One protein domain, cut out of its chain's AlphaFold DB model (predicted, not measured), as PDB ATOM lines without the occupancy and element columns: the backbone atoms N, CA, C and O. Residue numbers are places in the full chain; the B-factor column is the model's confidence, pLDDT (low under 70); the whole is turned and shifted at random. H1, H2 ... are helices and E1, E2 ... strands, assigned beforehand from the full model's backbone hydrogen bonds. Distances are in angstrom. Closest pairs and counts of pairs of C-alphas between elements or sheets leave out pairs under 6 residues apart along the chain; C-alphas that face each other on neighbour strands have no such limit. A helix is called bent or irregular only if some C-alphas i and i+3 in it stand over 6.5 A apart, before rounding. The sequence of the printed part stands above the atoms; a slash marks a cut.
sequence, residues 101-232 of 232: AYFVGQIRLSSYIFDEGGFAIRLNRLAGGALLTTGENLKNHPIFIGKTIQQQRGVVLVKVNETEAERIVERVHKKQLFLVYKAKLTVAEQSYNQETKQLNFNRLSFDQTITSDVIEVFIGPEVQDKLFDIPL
ATOM      1  N   ALA A 101     295.753 234.431 359.725       79.19
ATOM      2  CA  ALA A 101     296.247 233.360 360.569       79.19
ATOM      3  C   ALA A 101     297.703 233.048 360.224       79.19
ATOM      4  O   ALA A 101     298.132 233.172 359.074       79.19
ATOM      5  N   TYR A 102     298.454 232.610 361.233       84.31
ATOM      6  CA  TYR A 102     299.782 232.048 361.031       84.31
ATOM      7  C   TYR A 102     299.664 230.559 360.726       84.31
ATOM      8  O   TYR A 102     299.039 229.801 361.469       84.31
ATOM      9  N   PHE A 103     300.295 230.142 359.638       83.25
ATOM     10  CA  PHE A 103     300.403 228.750 359.244       83.25
ATOM     11  C   PHE A 103     301.777 228.233 359.618       83.25
ATOM     12  O   PHE A 103     302.777 228.752 359.135       83.25
ATOM     13  N   VAL A 104     301.811 227.198 360.456       85.06
ATOM     14  CA  VAL A 104     303.046 226.567 360.930       85.06
ATOM     15  C   VAL A 104     303.132 225.155 360.371       85.06
ATOM     16  O   VAL A 104     302.172 224.386 360.443       85.06
ATOM     17  N   GLY A 105     304.279 224.803 359.797       84.62
ATOM     18  CA  GLY A 105     304.448 223.530 359.113       84.62
ATOM     19  C   GLY A 105     305.827 222.937 359.249       84.62
ATOM     20  O   GLY A 105     306.819 223.649 359.221       84.62
ATOM     21  N   GLN A 106     305.908 221.618 359.346       88.19
ATOM     22  CA  GLN A 106     307.193 220.936 359.435       88.19
ATOM     23  C   GLN A 106     307.886 220.866 358.073       88.19
ATOM     24  O   GLN A 106     307.281 220.474 357.071       88.19
ATOM     25  N   ILE A 107     309.181 221.175 358.057       89.62
ATOM     26  CA  ILE A 107     310.048 221.015 356.886       89.62
ATOM     27  C   ILE A 107     311.329 220.270 357.243       89.62
ATOM     28  O   ILE A 107     311.628 219.995 358.404       89.62
ATOM     29  N   ARG A 108     312.097 219.924 356.212       89.00
ATOM     30  CA  ARG A 108     313.447 219.379 356.345       89.00
ATOM     31  C   ARG A 108     314.391 220.224 355.510       89.00
ATOM     32  O   ARG A 108     314.031 220.618 354.401       89.00
ATOM     33  N   LEU A 109     315.587 220.463 356.035       91.19
ATOM     34  CA  LEU A 109     316.662 221.048 355.252       91.19
ATOM     35  C   LEU A 109     317.201 219.982 354.295       91.19
ATOM     36  O   LEU A 109     317.486 218.860 354.718       91.19
ATOM     37  N   SER A 110     317.299 220.309 353.009       90.69
ATOM     38  CA  SER A 110     317.970 219.446 352.040       90.69
ATOM     39  C   SER A 110     319.483 219.484 352.237       90.69
ATOM     40  O   SER A 110     320.016 220.364 352.912       90.69
ATOM     41  N   SER A 111     320.199 218.584 351.569       92.50
ATOM     42  CA  SER A 111     321.634 218.769 351.355       92.50
ATOM     43  C   SER A 111     321.904 220.091 350.629       92.50
ATOM     44  O   SER A 111     321.072 220.555 349.839       92.50
ATOM     45  N   TYR A 112     323.061 220.685 350.917       94.25
ATOM     46  CA  TYR A 112     323.569 221.843 350.193       94.25
ATOM     47  C   TYR A 112     323.895 221.452 348.746       94.25
ATOM     48  O   TYR A 112     324.484 220.396 348.503       94.25
ATOM     49  N   ILE A 113     323.489 222.284 347.792       93.31
ATOM     50  CA  ILE A 113     323.750 222.105 346.364       93.31
ATOM     51  C   ILE A 113     324.877 223.065 345.998       93.31
ATOM     52  O   ILE A 113     324.624 224.245 345.763       93.31
ATOM     53  N   PHE A 114     326.112 222.560 345.978       93.06
ATOM     54  CA  PHE A 114     327.312 223.370 345.737       93.06
ATOM     55  C   PHE A 114     327.243 224.141 344.412       93.06
ATOM     56  O   PHE A 114     327.514 225.337 344.397       93.06
ATOM     57  N   ASP A 115     326.770 223.498 343.341       92.31
ATOM     58  CA  ASP A 115     326.659 224.117 342.011       92.31
ATOM     59  C   ASP A 115     325.695 225.317 341.970       92.31
ATOM     60  O   ASP A 115     325.877 226.243 341.183       92.31
ATOM     61  N   GLU A 116     324.675 225.319 342.832       90.06
ATOM     62  CA  GLU A 116     323.641 226.365 342.901       90.06
ATOM     63  C   GLU A 116     323.866 227.343 344.069       90.06
ATOM     64  O   GLU A 116     323.172 228.359 344.187       90.06
ATOM     65  N   GLY A 117     324.824 227.035 344.949       93.25
ATOM     66  CA  GLY A 117     325.159 227.824 346.128       93.25
ATOM     67  C   GLY A 117     324.001 227.963 347.119       93.25
ATOM     68  O   GLY A 117     323.655 229.083 347.499       93.25
ATOM     69  N   GLY A 118     323.346 226.864 347.515       93.88
ATOM     70  CA  GLY A 118     322.221 226.953 348.454       93.88
ATOM     71  C   GLY A 118     321.505 225.651 348.813       93.88
ATOM     72  O   GLY A 118     321.954 224.550 348.498       93.88
ATOM     73  N   PHE A 119     320.357 225.789 349.480       92.56
ATOM     74  CA  PHE A 119     319.484 224.684 349.891       92.56
ATOM     75  C   PHE A 119     318.194 224.657 349.068       92.56
ATOM     76  O   PHE A 119     317.523 225.676 348.922       92.56
ATOM     77  N   ALA A 120     317.800 223.481 348.580       89.94
ATOM     78  CA  ALA A 120     316.521 223.270 347.911       89.94
ATOM     79  C   ALA A 120     315.443 222.884 348.934       89.94
ATOM     80  O   ALA A 120     315.318 221.729 349.343       89.94
ATOM     81  N   ILE A 121     314.628 223.851 349.340       87.88
ATOM     82  CA  ILE A 121     313.579 223.648 350.337       87.88
ATOM     83  C   ILE A 121     312.273 223.313 349.635       87.88
ATOM     84  O   ILE A 121     311.745 224.100 348.850       87.88
ATOM     85  N   ARG A 122     311.719 222.139 349.947       83.56
ATOM     86  CA  ARG A 122     310.374 221.774 349.508       83.56
ATOM     87  C   ARG A 122     309.335 222.419 350.425       83.56
ATOM     88  O   ARG A 122     309.192 222.028 351.583       83.56
ATOM     89  N   LEU A 123     308.569 223.345 349.869       79.62
ATOM     90  CA  LEU A 123     307.391 223.936 350.481       79.62
ATOM     91  C   LEU A 123     306.177 223.059 350.170       79.62
ATOM     92  O   LEU A 123     305.628 223.061 349.067       79.62
ATOM     93  N   ASN A 124     305.759 222.275 351.159       69.69
ATOM     94  CA  ASN A 124     304.496 221.558 351.074       69.69
ATOM     95  C   ASN A 124     303.353 222.489 351.478       69.69
ATOM     96  O   ASN A 124     303.510 223.357 352.337       69.69
ATOM     97  N   ARG A 125     302.176 222.271 350.889       65.19
ATOM     98  CA  ARG A 125     300.961 222.946 351.349       65.19
ATOM     99  C   ARG A 125     300.689 222.513 352.779       65.19
ATOM    100  O   ARG A 125     300.608 221.316 353.057       65.19
ATOM    101  N   LEU A 126     300.525 223.488 353.655       64.38
ATOM    102  CA  LEU A 126     300.115 223.224 355.019       64.38
ATOM    103  C   LEU A 126     298.602 223.071 355.022       64.38
ATOM    104  O   LEU A 126     297.867 224.044 354.861       64.38
ATOM    105  N   ALA A 127     298.139 221.828 355.149       56.81
ATOM    106  CA  ALA A 127     296.762 221.580 355.532       56.81
ATOM    107  C   ALA A 127     296.635 222.009 356.998       56.81
ATOM    108  O   ALA A 127     297.249 221.401 357.875       56.81
ATOM    109  N   GLY A 128     295.914 223.101 357.253       50.69
ATOM    110  CA  GLY A 128     295.693 223.614 358.604       50.69
ATOM    111  C   GLY A 128     294.825 222.670 359.438       50.69
ATOM    112  O   GLY A 128     293.627 222.887 359.550       50.69
ATOM    113  N   GLY A 129     295.418 221.628 360.028       51.28
ATOM    114  CA  GLY A 129     294.758 220.753 361.003       51.28
ATOM    115  C   GLY A 129     293.360 220.269 360.584       51.28
ATOM    116  O   GLY A 129     293.129 219.910 359.431       51.28
ATOM    117  N   ALA A 130     292.419 220.248 361.532       43.16
ATOM    118  CA  ALA A 130     291.042 219.777 361.339       43.16
ATOM    119  C   ALA A 130     290.193 220.624 360.363       43.16
ATOM    120  O   ALA A 130     289.063 220.241 360.054       43.16
ATOM    121  N   LEU A 131     290.712 221.757 359.877       49.09
ATOM    122  CA  LEU A 131     290.056 222.579 358.868       49.09
ATOM    123  C   LEU A 131     290.567 222.175 357.484       49.09
ATOM    124  O   LEU A 131     291.755 222.277 357.171       49.09
ATOM    125  N   LEU A 132     289.647 221.728 356.628       52.66
ATOM    126  CA  LEU A 132     289.941 221.417 355.233       52.66
ATOM    127  C   LEU A 132     290.251 222.718 354.495       52.66
ATOM    128  O   LEU A 132     289.384 223.345 353.908       52.66
ATOM    129  N   THR A 133     291.495 223.168 354.545       54.78
ATOM    130  CA  THR A 133     291.903 224.313 353.732       54.78
ATOM    131  C   THR A 133     292.047 223.872 352.281       54.78
ATOM    132  O   THR A 133     292.834 222.985 351.936       54.78
ATOM    133  N   THR A 134     291.255 224.476 351.407       53.22
ATOM    134  CA  THR A 134     291.340 224.252 349.974       53.22
ATOM    135  C   THR A 134     292.395 225.199 349.463       53.22
ATOM    136  O   THR A 134     292.175 226.373 349.224       53.22
ATOM    137  N   GLY A 135     293.626 224.703 349.383       54.25
ATOM    138  CA  GLY A 135     294.761 225.508 348.949       54.25
ATOM    139  C   GLY A 135     294.711 225.876 347.464       54.25
ATOM    140  O   GLY A 135     295.726 225.706 346.809       54.25
ATOM    141  N   GLU A 136     293.579 226.282 346.884       57.75
ATOM    142  CA  GLU A 136     293.486 226.647 345.463       57.75
ATOM    143  C   GLU A 136     294.240 227.936 345.150       57.75
ATOM    144  O   GLU A 136     295.042 227.957 344.219       57.75
ATOM    145  N   ASN A 137     294.120 228.956 345.997       58.81
ATOM    146  CA  ASN A 137     294.935 230.168 345.876       58.81
ATOM    147  C   ASN A 137     296.422 229.879 346.161       58.81
ATOM    148  O   ASN A 137     297.300 230.319 345.423       58.81
ATOM    149  N   LEU A 138     296.708 229.026 347.149       62.97
ATOM    150  CA  LEU A 138     298.058 228.528 347.453       62.97
ATOM    151  C   LEU A 138     298.677 227.711 346.307       62.97
ATOM    152  O   LEU A 138     299.868 227.834 346.041       62.97
ATOM    153  N   LYS A 139     297.885 226.888 345.599       61.06
ATOM    154  CA  LYS A 139     298.315 226.139 344.399       61.06
ATOM    155  C   LYS A 139     298.810 227.084 343.315       61.06
ATOM    156  O   LYS A 139     299.658 226.670 342.530       61.06
ATOM    157  N   ASN A 140     298.247 228.290 343.269       65.81
ATOM    158  CA  ASN A 140     298.506 229.263 342.228       65.81
ATOM    159  C   ASN A 140     299.591 230.289 342.607       65.81
ATOM    160  O   ASN A 140     300.007 231.081 341.763       65.81
ATOM    161  N   HIS A 141     300.072 230.284 343.852       70.75
ATOM    162  CA  HIS A 141     301.092 231.232 344.289       70.75
ATOM    163  C   HIS A 141     302.460 230.889 343.660       70.75
ATOM    164  O   HIS A 141     302.865 229.719 343.705       70.75
ATOM    165  N   PRO A 142     303.208 231.873 343.113       70.38
ATOM    166  CA  PRO A 142     304.450 231.638 342.371       70.38
ATOM    167  C   PRO A 142     305.452 230.739 343.096       70.38
ATOM    168  O   PRO A 142     305.979 229.808 342.495       70.38
ATOM    169  N   ILE A 143     305.639 230.939 344.402       71.50
ATOM    170  CA  ILE A 143     306.560 230.135 345.217       71.50
ATOM    171  C   ILE A 143     306.176 228.638 345.318       71.50
ATOM    172  O   ILE A 143     307.045 227.776 345.432       71.50
ATOM    173  N   PHE A 144     304.880 228.301 345.238       68.12
ATOM    174  CA  PHE A 144     304.378 226.919 345.321       68.12
ATOM    175  C   PHE A 144     304.204 226.271 343.937       68.12
ATOM    176  O   PHE A 144     304.166 225.040 343.830       68.12
ATOM    177  N   ILE A 145     304.135 227.073 342.868       63.97
ATOM    178  CA  ILE A 145     304.213 226.601 341.475       63.97
ATOM    179  C   ILE A 145     305.673 226.423 341.036       63.97
ATOM    180  O   ILE A 145     305.961 225.528 340.234       63.97
ATOM    181  N   GLY A 146     306.570 227.271 341.549       53.47
ATOM    182  CA  GLY A 146     307.935 227.479 341.079       53.47
ATOM    183  C   GLY A 146     308.685 226.183 340.790       53.47
ATOM    184  O   GLY A 146     308.826 225.317 341.652       53.47
ATOM    185  N   LYS A 147     309.156 226.055 339.543       53.47
ATOM    186  CA  LYS A 147     310.080 225.012 339.084       53.47
ATOM    187  C   LYS A 147     311.504 225.534 339.240       53.47
ATOM    188  O   LYS A 147     312.120 225.902 338.245       53.47
ATOM    189  N   THR A 148     312.011 225.618 340.461       51.91
ATOM    190  CA  THR A 148     313.292 226.315 340.652       51.91
ATOM    191  C   THR A 148     314.490 225.378 340.551       51.91
ATOM    192  O   THR A 148     315.536 225.806 340.092       51.91
ATOM    193  N   ILE A 149     314.347 224.082 340.857       50.12
ATOM    194  CA  ILE A 149     315.407 223.079 340.656       50.12
ATOM    195  C   ILE A 149     314.745 221.757 340.232       50.12
ATOM    196  O   ILE A 149     313.787 221.302 340.857       50.12
ATOM    197  N   GLN A 150     315.195 221.162 339.120       51.75
ATOM    198  CA  GLN A 150     314.724 219.856 338.609       51.75
ATOM    199  C   GLN A 150     313.209 219.735 338.312       51.75
ATOM    200  O   GLN A 150     312.636 218.650 338.393       51.75
ATOM    201  N   GLN A 151     312.535 220.830 337.946       53.59
ATOM    202  CA  GLN A 151     311.104 220.846 337.583       53.59
ATOM    203  C   GLN A 151     310.122 220.330 338.657       53.59
ATOM    204  O   GLN A 151     308.952 220.081 338.346       53.59
ATOM    205  N   GLN A 152     310.553 220.196 339.913       57.28
ATOM    206  CA  GLN A 152     309.672 219.804 341.008       57.28
ATOM    207  C   GLN A 152     308.855 221.011 341.481       57.28
ATOM    208  O   GLN A 152     309.413 222.069 341.753       57.28
ATOM    209  N   ARG A 153     307.526 220.860 341.565       64.31
ATOM    210  CA  ARG A 153     306.627 221.909 342.078       64.31
ATOM    211  C   ARG A 153     306.880 222.152 343.568       64.31
ATOM    212  O   ARG A 153     307.012 221.187 344.322       64.31
ATOM    213  N   GLY A 154     306.870 223.421 343.973       71.75
ATOM    214  CA  GLY A 154     306.981 223.831 345.373       71.75
ATOM    215  C   GLY A 154     308.378 223.635 345.954       71.75
ATOM    216  O   GLY A 154     308.504 223.280 347.120       71.75
ATOM    217  N   VAL A 155     309.427 223.800 345.145       79.50
ATOM    218  CA  VAL A 155     310.818 223.785 345.616       79.50
ATOM    219  C   VAL A 155     311.433 225.164 345.407       79.50
ATOM    220  O   VAL A 155     311.468 225.669 344.283       79.50
ATOM    221  N   VAL A 156     311.949 225.746 346.487       84.94
ATOM    222  CA  VAL A 156     312.613 227.053 346.496       84.94
ATOM    223  C   VAL A 156     314.088 226.868 346.804       84.94
ATOM    224  O   VAL A 156     314.440 226.139 347.730       84.94
ATOM    225  N   LEU A 157     314.948 227.530 346.033       87.38
ATOM    226  CA  LEU A 157     316.371 227.608 346.335       87.38
ATOM    227  C   LEU A 157     316.619 228.767 347.303       87.38
ATOM    228  O   LEU A 157     316.421 229.927 346.948       87.38
ATOM    229  N   VAL A 158     317.104 228.452 348.500       90.56
ATOM    230  CA  VAL A 158     317.623 229.438 349.450       90.56
ATOM    231  C   VAL A 158     319.123 229.550 349.233       90.56
ATOM    232  O   VAL A 158     319.870 228.635 349.583       90.56
ATOM    233  N   LYS A 159     319.555 230.651 348.613       91.88
ATOM    234  CA  LYS A 159     320.970 230.904 348.324       91.88
ATOM    235  C   LYS A 159     321.722 231.287 349.590       91.88
ATOM    236  O   LYS A 159     321.300 232.187 350.306       91.88
ATOM    237  N   VAL A 160     322.846 230.621 349.824       93.88
ATOM    238  CA  VAL A 160     323.720 230.820 350.982       93.88
ATOM    239  C   VAL A 160     325.133 230.379 350.594       93.88
ATOM    240  O   VAL A 160     325.305 229.400 349.868       93.88
ATOM    241  N   ASN A 161     326.161 231.090 351.054       95.25
ATOM    242  CA  ASN A 161     327.552 230.694 350.797       95.25
ATOM    243  C   ASN A 161     327.954 229.460 351.632       95.25
ATOM    244  O   ASN A 161     327.294 229.125 352.611       95.25
ATOM    245  N   GLU A 162     329.055 228.800 351.273       96.56
ATOM    246  CA  GLU A 162     329.492 227.553 351.921       96.56
ATOM    247  C   GLU A 162     329.750 227.703 353.430       96.56
ATOM    248  O   GLU A 162     329.315 226.864 354.216       96.56
ATOM    249  N   THR A 163     330.396 228.793 353.856       96.44
ATOM    250  CA  THR A 163     330.704 229.039 355.277       96.44
ATOM    251  C   THR A 163     329.440 229.204 356.118       96.44
ATOM    252  O   THR A 163     329.366 228.757 357.260       96.44
ATOM    253  N   GLU A 164     328.425 229.867 355.573       95.12
ATOM    254  CA  GLU A 164     327.131 230.023 356.225       95.12
ATOM    255  C   GLU A 164     326.312 228.726 356.171       95.12
ATOM    256  O   GLU A 164     325.672 228.368 357.163       95.12
ATOM    257  N   ALA A 165     326.398 227.976 355.068       95.25
ATOM    258  CA  ALA A 165     325.768 226.668 354.926       95.25
ATOM    259  C   ALA A 165     326.255 225.693 356.003       95.25
ATOM    260  O   ALA A 165     325.437 225.018 356.627       95.25
ATOM    261  N   GLU A 166     327.565 225.653 356.249       96.44
ATOM    262  CA  GLU A 166     328.183 224.814 357.276       96.44
ATOM    263  C   GLU A 166     327.610 225.124 358.667       96.44
ATOM    264  O   GLU A 166     327.096 224.230 359.343       96.44
ATOM    265  N   ARG A 167     327.554 226.409 359.046       95.38
ATOM    266  CA  ARG A 167     326.961 226.850 360.325       95.38
ATOM    267  C   ARG A 167     325.484 226.485 360.443       95.38
ATOM    268  O   ARG A 167     325.027 226.092 361.517       95.38
ATOM    269  N   ILE A 168     324.721 226.629 359.358       95.25
ATOM    270  CA  ILE A 168     323.306 226.244 359.328       95.25
ATOM    271  C   ILE A 168     323.179 224.738 359.571       95.25
ATOM    272  O   ILE A 168     322.413 224.336 360.446       95.25
ATOM    273  N   VAL A 169     323.943 223.911 358.850       94.69
ATOM    274  CA  VAL A 169     323.911 222.444 358.967       94.69
ATOM    275  C   VAL A 169     324.237 221.986 360.389       94.69
ATOM    276  O   VAL A 169     323.526 221.138 360.934       94.69
ATOM    277  N   GLU A 170     325.255 222.573 361.020       94.56
ATOM    278  CA  GLU A 170     325.598 222.290 362.416       94.56
ATOM    279  C   GLU A 170     324.457 222.659 363.368       94.56
ATOM    280  O   GLU A 170     324.055 221.864 364.223       94.56
ATOM    281  N   ARG A 171     323.878 223.853 363.198       94.12
ATOM    282  CA  ARG A 171     322.848 224.385 364.100       94.12
ATOM    283  C   ARG A 171     321.543 223.590 364.038       94.12
ATOM    284  O   ARG A 171     320.868 223.470 365.069       94.12
ATOM    285  N   VAL A 172     321.202 223.034 362.872       93.88
ATOM    286  CA  VAL A 172     319.990 222.221 362.650       93.88
ATOM    287  C   VAL A 172     320.205 220.722 362.868       93.88
ATOM    288  O   VAL A 172     319.252 219.950 362.753       93.88
ATOM    289  N   HIS A 173     321.427 220.279 363.179       91.88
ATOM    290  CA  HIS A 173     321.744 218.860 363.309       91.88
ATOM    291  C   HIS A 173     320.817 218.160 364.318       91.88
ATOM    292  O   HIS A 173     320.767 218.522 365.493       91.88
ATOM    293  N   LYS A 174     320.075 217.142 363.848       89.12
ATOM    294  CA  LYS A 174     319.063 216.381 364.614       89.12
ATOM    295  C   LYS A 174     317.906 217.222 365.179       89.12
ATOM    296  O   LYS A 174     317.198 216.754 366.068       89.12
ATOM    297  N   LYS A 175     317.681 218.432 364.665       91.12
ATOM    298  CA  LYS A 175     316.559 219.288 365.061       91.12
ATOM    299  C   LYS A 175     315.483 219.312 363.980       91.12
ATOM    300  O   LYS A 175     315.766 219.188 362.791       91.12
ATOM    301  N   GLN A 176     314.236 219.475 364.409       91.50
ATOM    302  CA  GLN A 176     313.099 219.645 363.510       91.50
ATOM    303  C   GLN A 176     313.003 221.109 363.081       91.50
ATOM    304  O   GLN A 176     313.142 222.005 363.914       91.50
ATOM    305  N   LEU A 177     312.744 221.342 361.796       92.81
ATOM    306  CA  LEU A 177     312.516 222.678 361.259       92.81
ATOM    307  C   LEU A 177     311.033 222.927 361.026       92.81
ATOM    308  O   LEU A 177     310.281 222.003 360.683       92.81
ATOM    309  N   PHE A 178     310.650 224.187 361.179       91.88
ATOM    310  CA  PHE A 178     309.294 224.673 360.991       91.88
ATOM    311  C   PHE A 178     309.301 225.882 360.064       91.88
ATOM    312  O   PHE A 178     310.157 226.746 360.186       91.88
ATOM    313  N   LEU A 179     308.359 225.925 359.134       90.69
ATOM    314  CA  LEU A 179     308.076 227.070 358.282       90.69
ATOM    315  C   LEU A 179     306.867 227.812 358.851       90.69
ATOM    316  O   LEU A 179     305.931 227.162 359.326       90.69
ATOM    317  N   VAL A 180     306.874 229.139 358.764       90.62
ATOM    318  CA  VAL A 180     305.790 230.008 359.220       90.62
ATOM    319  C   VAL A 180     305.495 231.063 358.171       90.62
ATOM    320  O   VAL A 180     306.402 231.715 357.666       90.62
ATOM    321  N   TYR A 181     304.222 231.248 357.842       88.62
ATOM    322  CA  TYR A 181     303.779 232.377 357.027       88.62
ATOM    323  C   TYR A 181     302.410 232.860 357.475       88.62
ATOM    324  O   TYR A 181     301.655 232.130 358.125       88.62
ATOM    325  N   LYS A 182     302.090 234.099 357.110       89.25
ATOM    326  CA  LYS A 182     300.799 234.710 357.398       89.25
ATOM    327  C   LYS A 182     299.895 234.575 356.187       89.25
ATOM    328  O   LYS A 182     300.322 234.838 355.063       89.25
ATOM    329  N   ALA A 183     298.654 234.161 356.397       85.00
ATOM    330  CA  ALA A 183     297.674 234.096 355.328       85.00
ATOM    331  C   ALA A 183     296.309 234.584 355.791       85.00
ATOM    332  O   ALA A 183     295.852 234.274 356.890       85.00
ATOM    333  N   LYS A 184     295.637 235.298 354.895       85.56
ATOM    334  CA  LYS A 184     294.229 235.628 354.997       85.56
ATOM    335  C   LYS A 184     293.379 234.415 354.633       85.56
ATOM    336  O   LYS A 184     293.622 233.771 353.611       85.56
ATOM    337  N   LEU A 185     292.362 234.143 355.441       80.81
ATOM    338  CA  LEU A 185     291.398 233.073 355.223       80.81
ATOM    339  C   LEU A 185     290.083 233.613 354.687       80.81
ATOM    340  O   LEU A 185     289.510 234.566 355.212       80.81
ATOM    341  N   THR A 186     289.578 232.960 353.649       80.38
ATOM    342  CA  THR A 186     288.246 233.214 353.102       80.38
ATOM    343  C   THR A 186     287.508 231.897 352.981       80.38
ATOM    344  O   THR A 186     288.094 230.902 352.567       80.38
ATOM    345  N   VAL A 187     286.229 231.866 353.352       79.94
ATOM    346  CA  VAL A 187     285.410 230.660 353.178       79.94
ATOM    347  C   VAL A 187     285.379 230.312 351.693       79.94
ATOM    348  O   VAL A 187     284.959 231.135 350.880       79.94
ATOM    349  N   ALA A 188     285.830 229.109 351.351       79.75
ATOM    350  CA  ALA A 188     285.918 228.676 349.966       79.75
ATOM    351  C   ALA A 188     284.521 228.486 349.374       79.75
ATOM    352  O   ALA A 188     283.606 228.039 350.072       79.75
ATOM    353  N   GLU A 189     284.358 228.759 348.078       81.69
ATOM    354  CA  GLU A 189     283.053 228.707 347.403       81.69
ATOM    355  C   GLU A 189     282.380 227.329 347.531       81.69
ATOM    356  O   GLU A 189     281.177 227.231 347.766       81.69
ATOM    357  N   GLN A 190     283.170 226.253 347.489       80.44
ATOM    358  CA  GLN A 190     282.691 224.874 347.656       80.44
ATOM    359  C   GLN A 190     282.108 224.560 349.044       80.44
ATOM    360  O   GLN A 190     281.459 223.525 349.220       80.44
ATOM    361  N   SER A 191     282.327 225.445 350.021       79.12
ATOM    362  CA  SER A 191     281.701 225.370 351.341       79.12
ATOM    363  C   SER A 191     280.230 225.756 351.305       79.12
ATOM    364  O   SER A 191     279.530 225.492 352.276       79.12
ATOM    365  N   TYR A 192     279.744 226.380 350.233       80.94
ATOM    366  CA  TYR A 192     278.349 226.777 350.098       80.94
ATOM    367  C   TYR A 192     277.581 225.776 349.238       80.94
ATOM    368  O   TYR A 192     278.079 225.246 348.243       80.94
ATOM    369  N   ASN A 193     276.329 225.520 349.607       81.94
ATOM    370  CA  ASN A 193     275.390 224.868 348.709       81.94
ATOM    371  C   ASN A 193     275.112 225.815 347.526       81.94
ATOM    372  O   ASN A 193     274.768 226.980 347.723       81.94
ATOM    373  N   GLN A 194     275.283 225.330 346.295       80.38
ATOM    374  CA  GLN A 194     275.165 226.168 345.100       80.38
ATOM    375  C   GLN A 194     273.744 226.702 344.875       80.38
ATOM    376  O   GLN A 194     273.603 227.818 344.373       80.38
ATOM    377  N   GLU A 195     272.728 225.937 345.279       82.19
ATOM    378  CA  GLU A 195     271.309 226.258 345.105       82.19
ATOM    379  C   GLU A 195     270.805 227.169 346.224       82.19
ATOM    380  O   GLU A 195     270.204 228.206 345.958       82.19
ATOM    381  N   THR A 196     271.084 226.817 347.483       82.81
ATOM    382  CA  THR A 196     270.549 227.562 348.636       82.81
ATOM    383  C   THR A 196     271.447 228.712 349.082       82.81
ATOM    384  O   THR A 196     271.029 229.528 349.900       82.81
ATOM    385  N   LYS A 197     272.694 228.765 348.593       79.62
ATOM    386  CA  LYS A 197     273.762 229.673 349.054       79.62
ATOM    387  C   LYS A 197     274.038 229.604 350.560       79.62
ATOM    388  O   LYS A 197     274.782 230.426 351.087       79.62
ATOM    389  N   GLN A 198     273.493 228.607 351.253       78.81
ATOM    390  CA  GLN A 198     273.757 228.373 352.664       78.81
ATOM    391  C   GLN A 198     275.072 227.618 352.840       78.81
ATOM    392  O   GLN A 198     275.465 226.799 352.004       78.81
ATOM    393  N   LEU A 199     275.749 227.893 353.951       75.31
ATOM    394  CA  LEU A 199     276.988 227.224 354.311       75.31
ATOM    395  C   LEU A 199     276.721 225.741 354.604       75.31
ATOM    396  O   LEU A 199     275.905 225.387 355.451       75.31
ATOM    397  N   ASN A 200     277.444 224.861 353.926       74.25
ATOM    398  CA  ASN A 200     277.459 223.436 354.190       74.25
ATOM    399  C   ASN A 200     278.613 223.114 355.146       74.25
ATOM    400  O   ASN A 200     279.753 222.919 354.725       74.25
ATOM    401  N   PHE A 201     278.306 223.002 356.439       67.69
ATOM    402  CA  PHE A 201     279.294 222.705 357.481       67.69
ATOM    403  C   PHE A 201     280.040 221.377 357.273       67.69
ATOM    404  O   PHE A 201     281.177 221.240 357.717       67.69
ATOM    405  N   ASN A 202     279.461 220.418 356.538       65.75
ATOM    406  CA  ASN A 202     280.132 219.158 356.201       65.75
ATOM    407  C   ASN A 202     281.200 219.318 355.105       65.75
ATOM    408  O   ASN A 202     282.007 218.414 354.898       65.75
ATOM    409  N   ARG A 203     281.193 220.448 354.390       68.25
ATOM    410  CA  ARG A 203     282.154 220.813 353.337       68.25
ATOM    411  C   ARG A 203     282.887 222.117 353.651       68.25
ATOM    412  O   ARG A 203     283.483 222.708 352.752       68.25
ATOM    413  N   LEU A 204     282.834 222.567 354.908       72.50
ATOM    414  CA  LEU A 204     283.464 223.813 355.311       72.50
ATOM    415  C   LEU A 204     284.959 223.752 355.019       72.50
ATOM    416  O   LEU A 204     285.690 222.905 355.537       72.50
ATOM    417  N   SER A 205     285.386 224.675 354.175       75.12
ATOM    418  CA  SER A 205     286.752 224.820 353.729       75.12
ATOM    419  C   SER A 205     287.116 226.288 353.590       75.12
ATOM    420  O   SER A 205     286.260 227.162 353.435       75.12
ATOM    421  N   PHE A 206     288.410 226.559 353.688       77.81
ATOM    422  CA  PHE A 206     288.944 227.910 353.594       77.81
ATOM    423  C   PHE A 206     289.996 227.971 352.501       77.81
ATOM    424  O   PHE A 206     290.923 227.155 352.478       77.81
ATOM    425  N   ASP A 207     289.864 228.967 351.638       79.12
ATOM    426  CA  ASP A 207     290.932 229.388 350.754       79.12
ATOM    427  C   ASP A 207     291.921 230.243 351.546       79.12
ATOM    428  O   ASP A 207     291.541 231.047 352.401       79.12
ATOM    429  N   GLN A 208     293.204 230.037 351.261       80.31
ATOM    430  CA  GLN A 208     294.295 230.748 351.911       80.31
ATOM    431  C   GLN A 208     294.971 231.677 350.906       80.31
ATOM    432  O   GLN A 208     295.429 231.225 349.854       80.31
ATOM    433  N   THR A 209     295.088 232.949 351.263       83.12
ATOM    434  CA  THR A 209     295.828 233.954 350.499       83.12
ATOM    435  C   THR A 209     296.974 234.451 351.359       83.12
ATOM    436  O   THR A 209     296.730 235.066 352.391       83.12
ATOM    437  N   ILE A 210     298.216 234.170 350.968       83.88
ATOM    438  CA  ILE A 210     299.394 234.594 351.734       83.88
ATOM    439  C   ILE A 210     299.456 236.122 351.760       83.88
ATOM    440  O   ILE A 210     299.273 236.763 350.726       83.88
ATOM    441  N   THR A 211     299.669 236.683 352.948       87.62
ATOM    442  CA  THR A 211     299.778 238.131 353.174       87.62
ATOM    443  C   THR A 211     301.130 238.548 353.738       87.62
ATOM    444  O   THR A 211     301.423 239.739 353.756       87.62
ATOM    445  N   SER A 212     301.964 237.605 354.188       88.31
ATOM    446  CA  SER A 212     303.351 237.906 354.542       88.31
ATOM    447  C   SER A 212     304.223 238.058 353.296       88.31
ATOM    448  O   SER A 212     304.018 237.362 352.308       88.31
ATOM    449  N   ASP A 213     305.240 238.916 353.374       89.62
ATOM    450  CA  ASP A 213     306.250 239.081 352.313       89.62
ATOM    451  C   ASP A 213     307.333 237.987 352.349       89.62
ATOM    452  O   ASP A 213     308.124 237.828 351.418       89.62
ATOM    453  N   VAL A 214     307.389 237.228 353.447       91.69
ATOM    454  CA  VAL A 214     308.348 236.140 353.664       91.69
ATOM    455  C   VAL A 214     307.677 234.894 354.244       91.69
ATOM    456  O   VAL A 214     306.629 234.970 354.894       91.69
ATOM    457  N   ILE A 215     308.312 233.741 354.028       90.75
ATOM    458  CA  ILE A 215     308.144 232.529 354.833       90.75
ATOM    459  C   ILE A 215     309.331 232.447 355.789       90.75
ATOM    460  O   ILE A 215     310.475 232.309 355.360       90.75
ATOM    461  N   GLU A 216     309.065 232.490 357.082       94.31
ATOM    462  CA  GLU A 216     310.085 232.387 358.119       94.31
ATOM    463  C   GLU A 216     310.376 230.915 358.436       94.31
ATOM    464  O   GLU A 216     309.463 230.090 358.503       94.31
ATOM    465  N   VAL A 217     311.644 230.565 358.650       94.06
ATOM    466  CA  VAL A 217     312.060 229.209 359.031       94.06
ATOM    467  C   VAL A 217     312.646 229.216 360.435       94.06
ATOM    468  O   VAL A 217     313.564 229.976 360.725       94.06
ATOM    469  N   PHE A 218     312.158 228.324 361.294       95.62
ATOM    470  CA  PHE A 218     312.535 228.196 362.699       95.62
ATOM    471  C   PHE A 218     313.054 226.802 363.035       95.62
ATOM    472  O   PHE A 218     312.711 225.805 362.394       95.62
ATOM    473  N   ILE A 219     313.856 226.737 364.094       94.19
ATOM    474  CA  ILE A 219     314.321 225.507 364.722       94.19
ATOM    475  C   ILE A 219     313.425 225.187 365.924       94.19
ATOM    476  O   ILE A 219     313.292 225.983 366.852       94.19
ATOM    477  N   GLY A 220     312.875 223.974 365.948       87.88
ATOM    478  CA  GLY A 220     312.081 223.468 367.065       87.88
ATOM    479  C   GLY A 220     310.614 223.926 367.064       87.88
ATOM    480  O   GLY A 220     310.254 224.891 366.392       87.88
ATOM    481  N   PRO A 221     309.750 223.204 367.800       81.44
ATOM    482  CA  PRO A 221     308.295 223.372 367.741       81.44
ATOM    483  C   PRO A 221     307.788 224.667 368.377       81.44
ATOM    484  O   PRO A 221     306.676 225.077 368.076       81.44
ATOM    485  N   GLU A 222     308.596 225.314 369.219       84.69
ATOM    486  CA  GLU A 222     308.213 226.557 369.898       84.69
ATOM    487  C   GLU A 222     308.315 227.791 368.998       84.69
ATOM    488  O   GLU A 222     307.833 228.855 369.374       84.69
ATOM    489  N   VAL A 223     308.936 227.667 367.816       86.38
ATOM    490  CA  VAL A 223     309.010 228.753 366.824       86.38
ATOM    491  C   VAL A 223     309.652 230.035 367.404       86.38
ATOM    492  O   VAL A 223     309.255 231.155 367.107       86.38
ATOM    493  N   GLN A 224     310.660 229.876 368.267       89.50
ATOM    494  CA  GLN A 224     311.397 230.997 368.882       89.50
ATOM    495  C   GLN A 224     312.794 231.185 368.282       89.50
ATOM    496  O   GLN A 224     313.323 232.294 368.261       89.50
ATOM    497  N   ASP A 225     313.401 230.107 367.780       92.25
ATOM    498  CA  ASP A 225     314.770 230.109 367.267       92.25
ATOM    499  C   ASP A 225     314.775 230.255 365.738       92.25
ATOM    500  O   ASP A 225     314.760 229.262 365.004       92.25
ATOM    501  N   LYS A 226     314.729 231.500 365.245       95.25
ATOM    502  CA  LYS A 226     314.680 231.778 363.802       95.25
ATOM    503  C   LYS A 226     316.002 231.421 363.112       95.25
ATOM    504  O   LYS A 226     317.094 231.718 363.609       95.25
ATOM    505  N   LEU A 227     315.891 230.784 361.949       94.00
ATOM    506  CA  LEU A 227     317.005 230.345 361.117       94.00
ATOM    507  C   LEU A 227     317.246 231.301 359.941       94.00
ATOM    508  O   LEU A 227     318.334 231.861 359.861       94.00
ATOM    509  N   PHE A 228     316.256 231.497 359.065       94.00
ATOM    510  CA  PHE A 228     316.297 232.442 357.935       94.00
ATOM    511  C   PHE A 228     314.888 232.705 357.384       94.00
ATOM    512  O   PHE A 228     313.940 232.000 357.733       94.00
ATOM    513  N   ASP A 229     314.786 233.676 356.477       94.00
ATOM    514  CA  ASP A 229     313.556 234.040 355.774       94.00
ATOM    515  C   ASP A 229     313.651 233.643 354.290       94.00
ATOM    516  O   ASP A 229     314.709 233.747 353.666       94.00
ATOM    517  N   ILE A 230     312.540 233.184 353.715       90.00
ATOM    518  CA  ILE A 230     312.392 232.880 352.290       90.00
ATOM    519  C   ILE A 230     311.475 233.951 351.681       90.00
ATOM    520  O   ILE A 230     310.309 234.010 352.070       90.00
ATOM    521  N   PRO A 231     311.954 234.790 350.749       87.25
ATOM    522  CA  PRO A 231     311.128 235.825 350.124       87.25
ATOM    523  C   PRO A 231     310.039 235.216 349.226       87.25
ATOM    524  O   PRO A 231     310.273 234.179 348.595       87.25
ATOM    525  N   LEU A 232     308.863 235.860 349.190       78.69
ATOM    526  CA  LEU A 232     307.669 235.418 348.451       78.69
ATOM    527  C   LEU A 232     307.463 236.090 347.092       78.69
ATOM    528  O   LEU A 232     307.833 237.274 346.935       78.69
TER     529      LEU A 232
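AT A GLANCE: This is residues 101 to 232 of the 232 residues of an uncharacterized protein of Methylophaga sp (UniProt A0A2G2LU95). A long, strongly twisted sheet is built along the bent strand E4, with E1 on one side of it and E5 and the hairpin E6 and E7 on the other. A loose row of the small strand pair E2 and E3, then H2 and H1, runs alongside, while H3 lies at one end of the long axis and the link of residues 188 to 204 reaches far out at the other. The 132 printed residues have three named helices and seven named strands, in the order E1 E2 H1 H2 E3 H3 E4 E5 E6 E7, of the mixed class; neighbour strands are antiparallel in both sheets. The whole is only just loose, close to compact, with a radius of gyration of the C-alphas of 17.1 A, and elongated, spanning 60 by 32 by 22 A.

IN THESE COORDINATES: E1, residues 101 to 107, begins at C-alpha 101 (296.247, 233.360, 360.569) and is 18.9 A long. E2 is residues 118 to 122, H1 136 to 140, H2 142 to 145 and E3 155 to 159. H3, residues 162 to 172, is 15.3 A long. E4, residues 177 to 187, is 29.4 A long, bends by 62 degrees at residue 184 and ends at C-alpha 187 (285.410, 230.660, 353.178). E5 is residues 205 to 210 and E6 214 to 219. E7, residues 225 to 231, ends at C-alpha 231 (311.128, 235.825, 350.124).

HOW THE PARTS SIT: In the branched sheet, E4 has E1 on one side, with N 103 and O 181 2.8 A apart, within hydrogen-bond range. On the other side are E6, with N 180 and O 216 at 2.8 A, and E5, with N 184 and O 209 at 2.7 A; E4 and E5 form a hairpin. E6 and E7 form another, with N 217 and O 228 at 2.9 A. H1 is on this sheet, over none of its strands; its closest C-alphas to E5 are those of Asn 137 and Thr 209, 6.0 A apart. H3 only grazes the sheet, with residues 168 to 172. H2 is not on it; its closest C-alphas to E3 are those of Ile 143 and Val 156, 6.9 A apart. E2 and E3 are antiparallel, with N 121 and O 156 at 2.8 A. Every O i to N i+4 pair is within range in H1 and H3; H2 is too short for one.

THE WHOLE: The two C-alphas farthest apart, those of Thr 163 and Thr 196, are 60.5 A apart. The printed part has no cut. The links E2 to H1 and E4 to E5 are long. The mean pLDDT of the printed part is 80.5; residues 124 to 140, 144 to 153 and 201 to 203 are under 70.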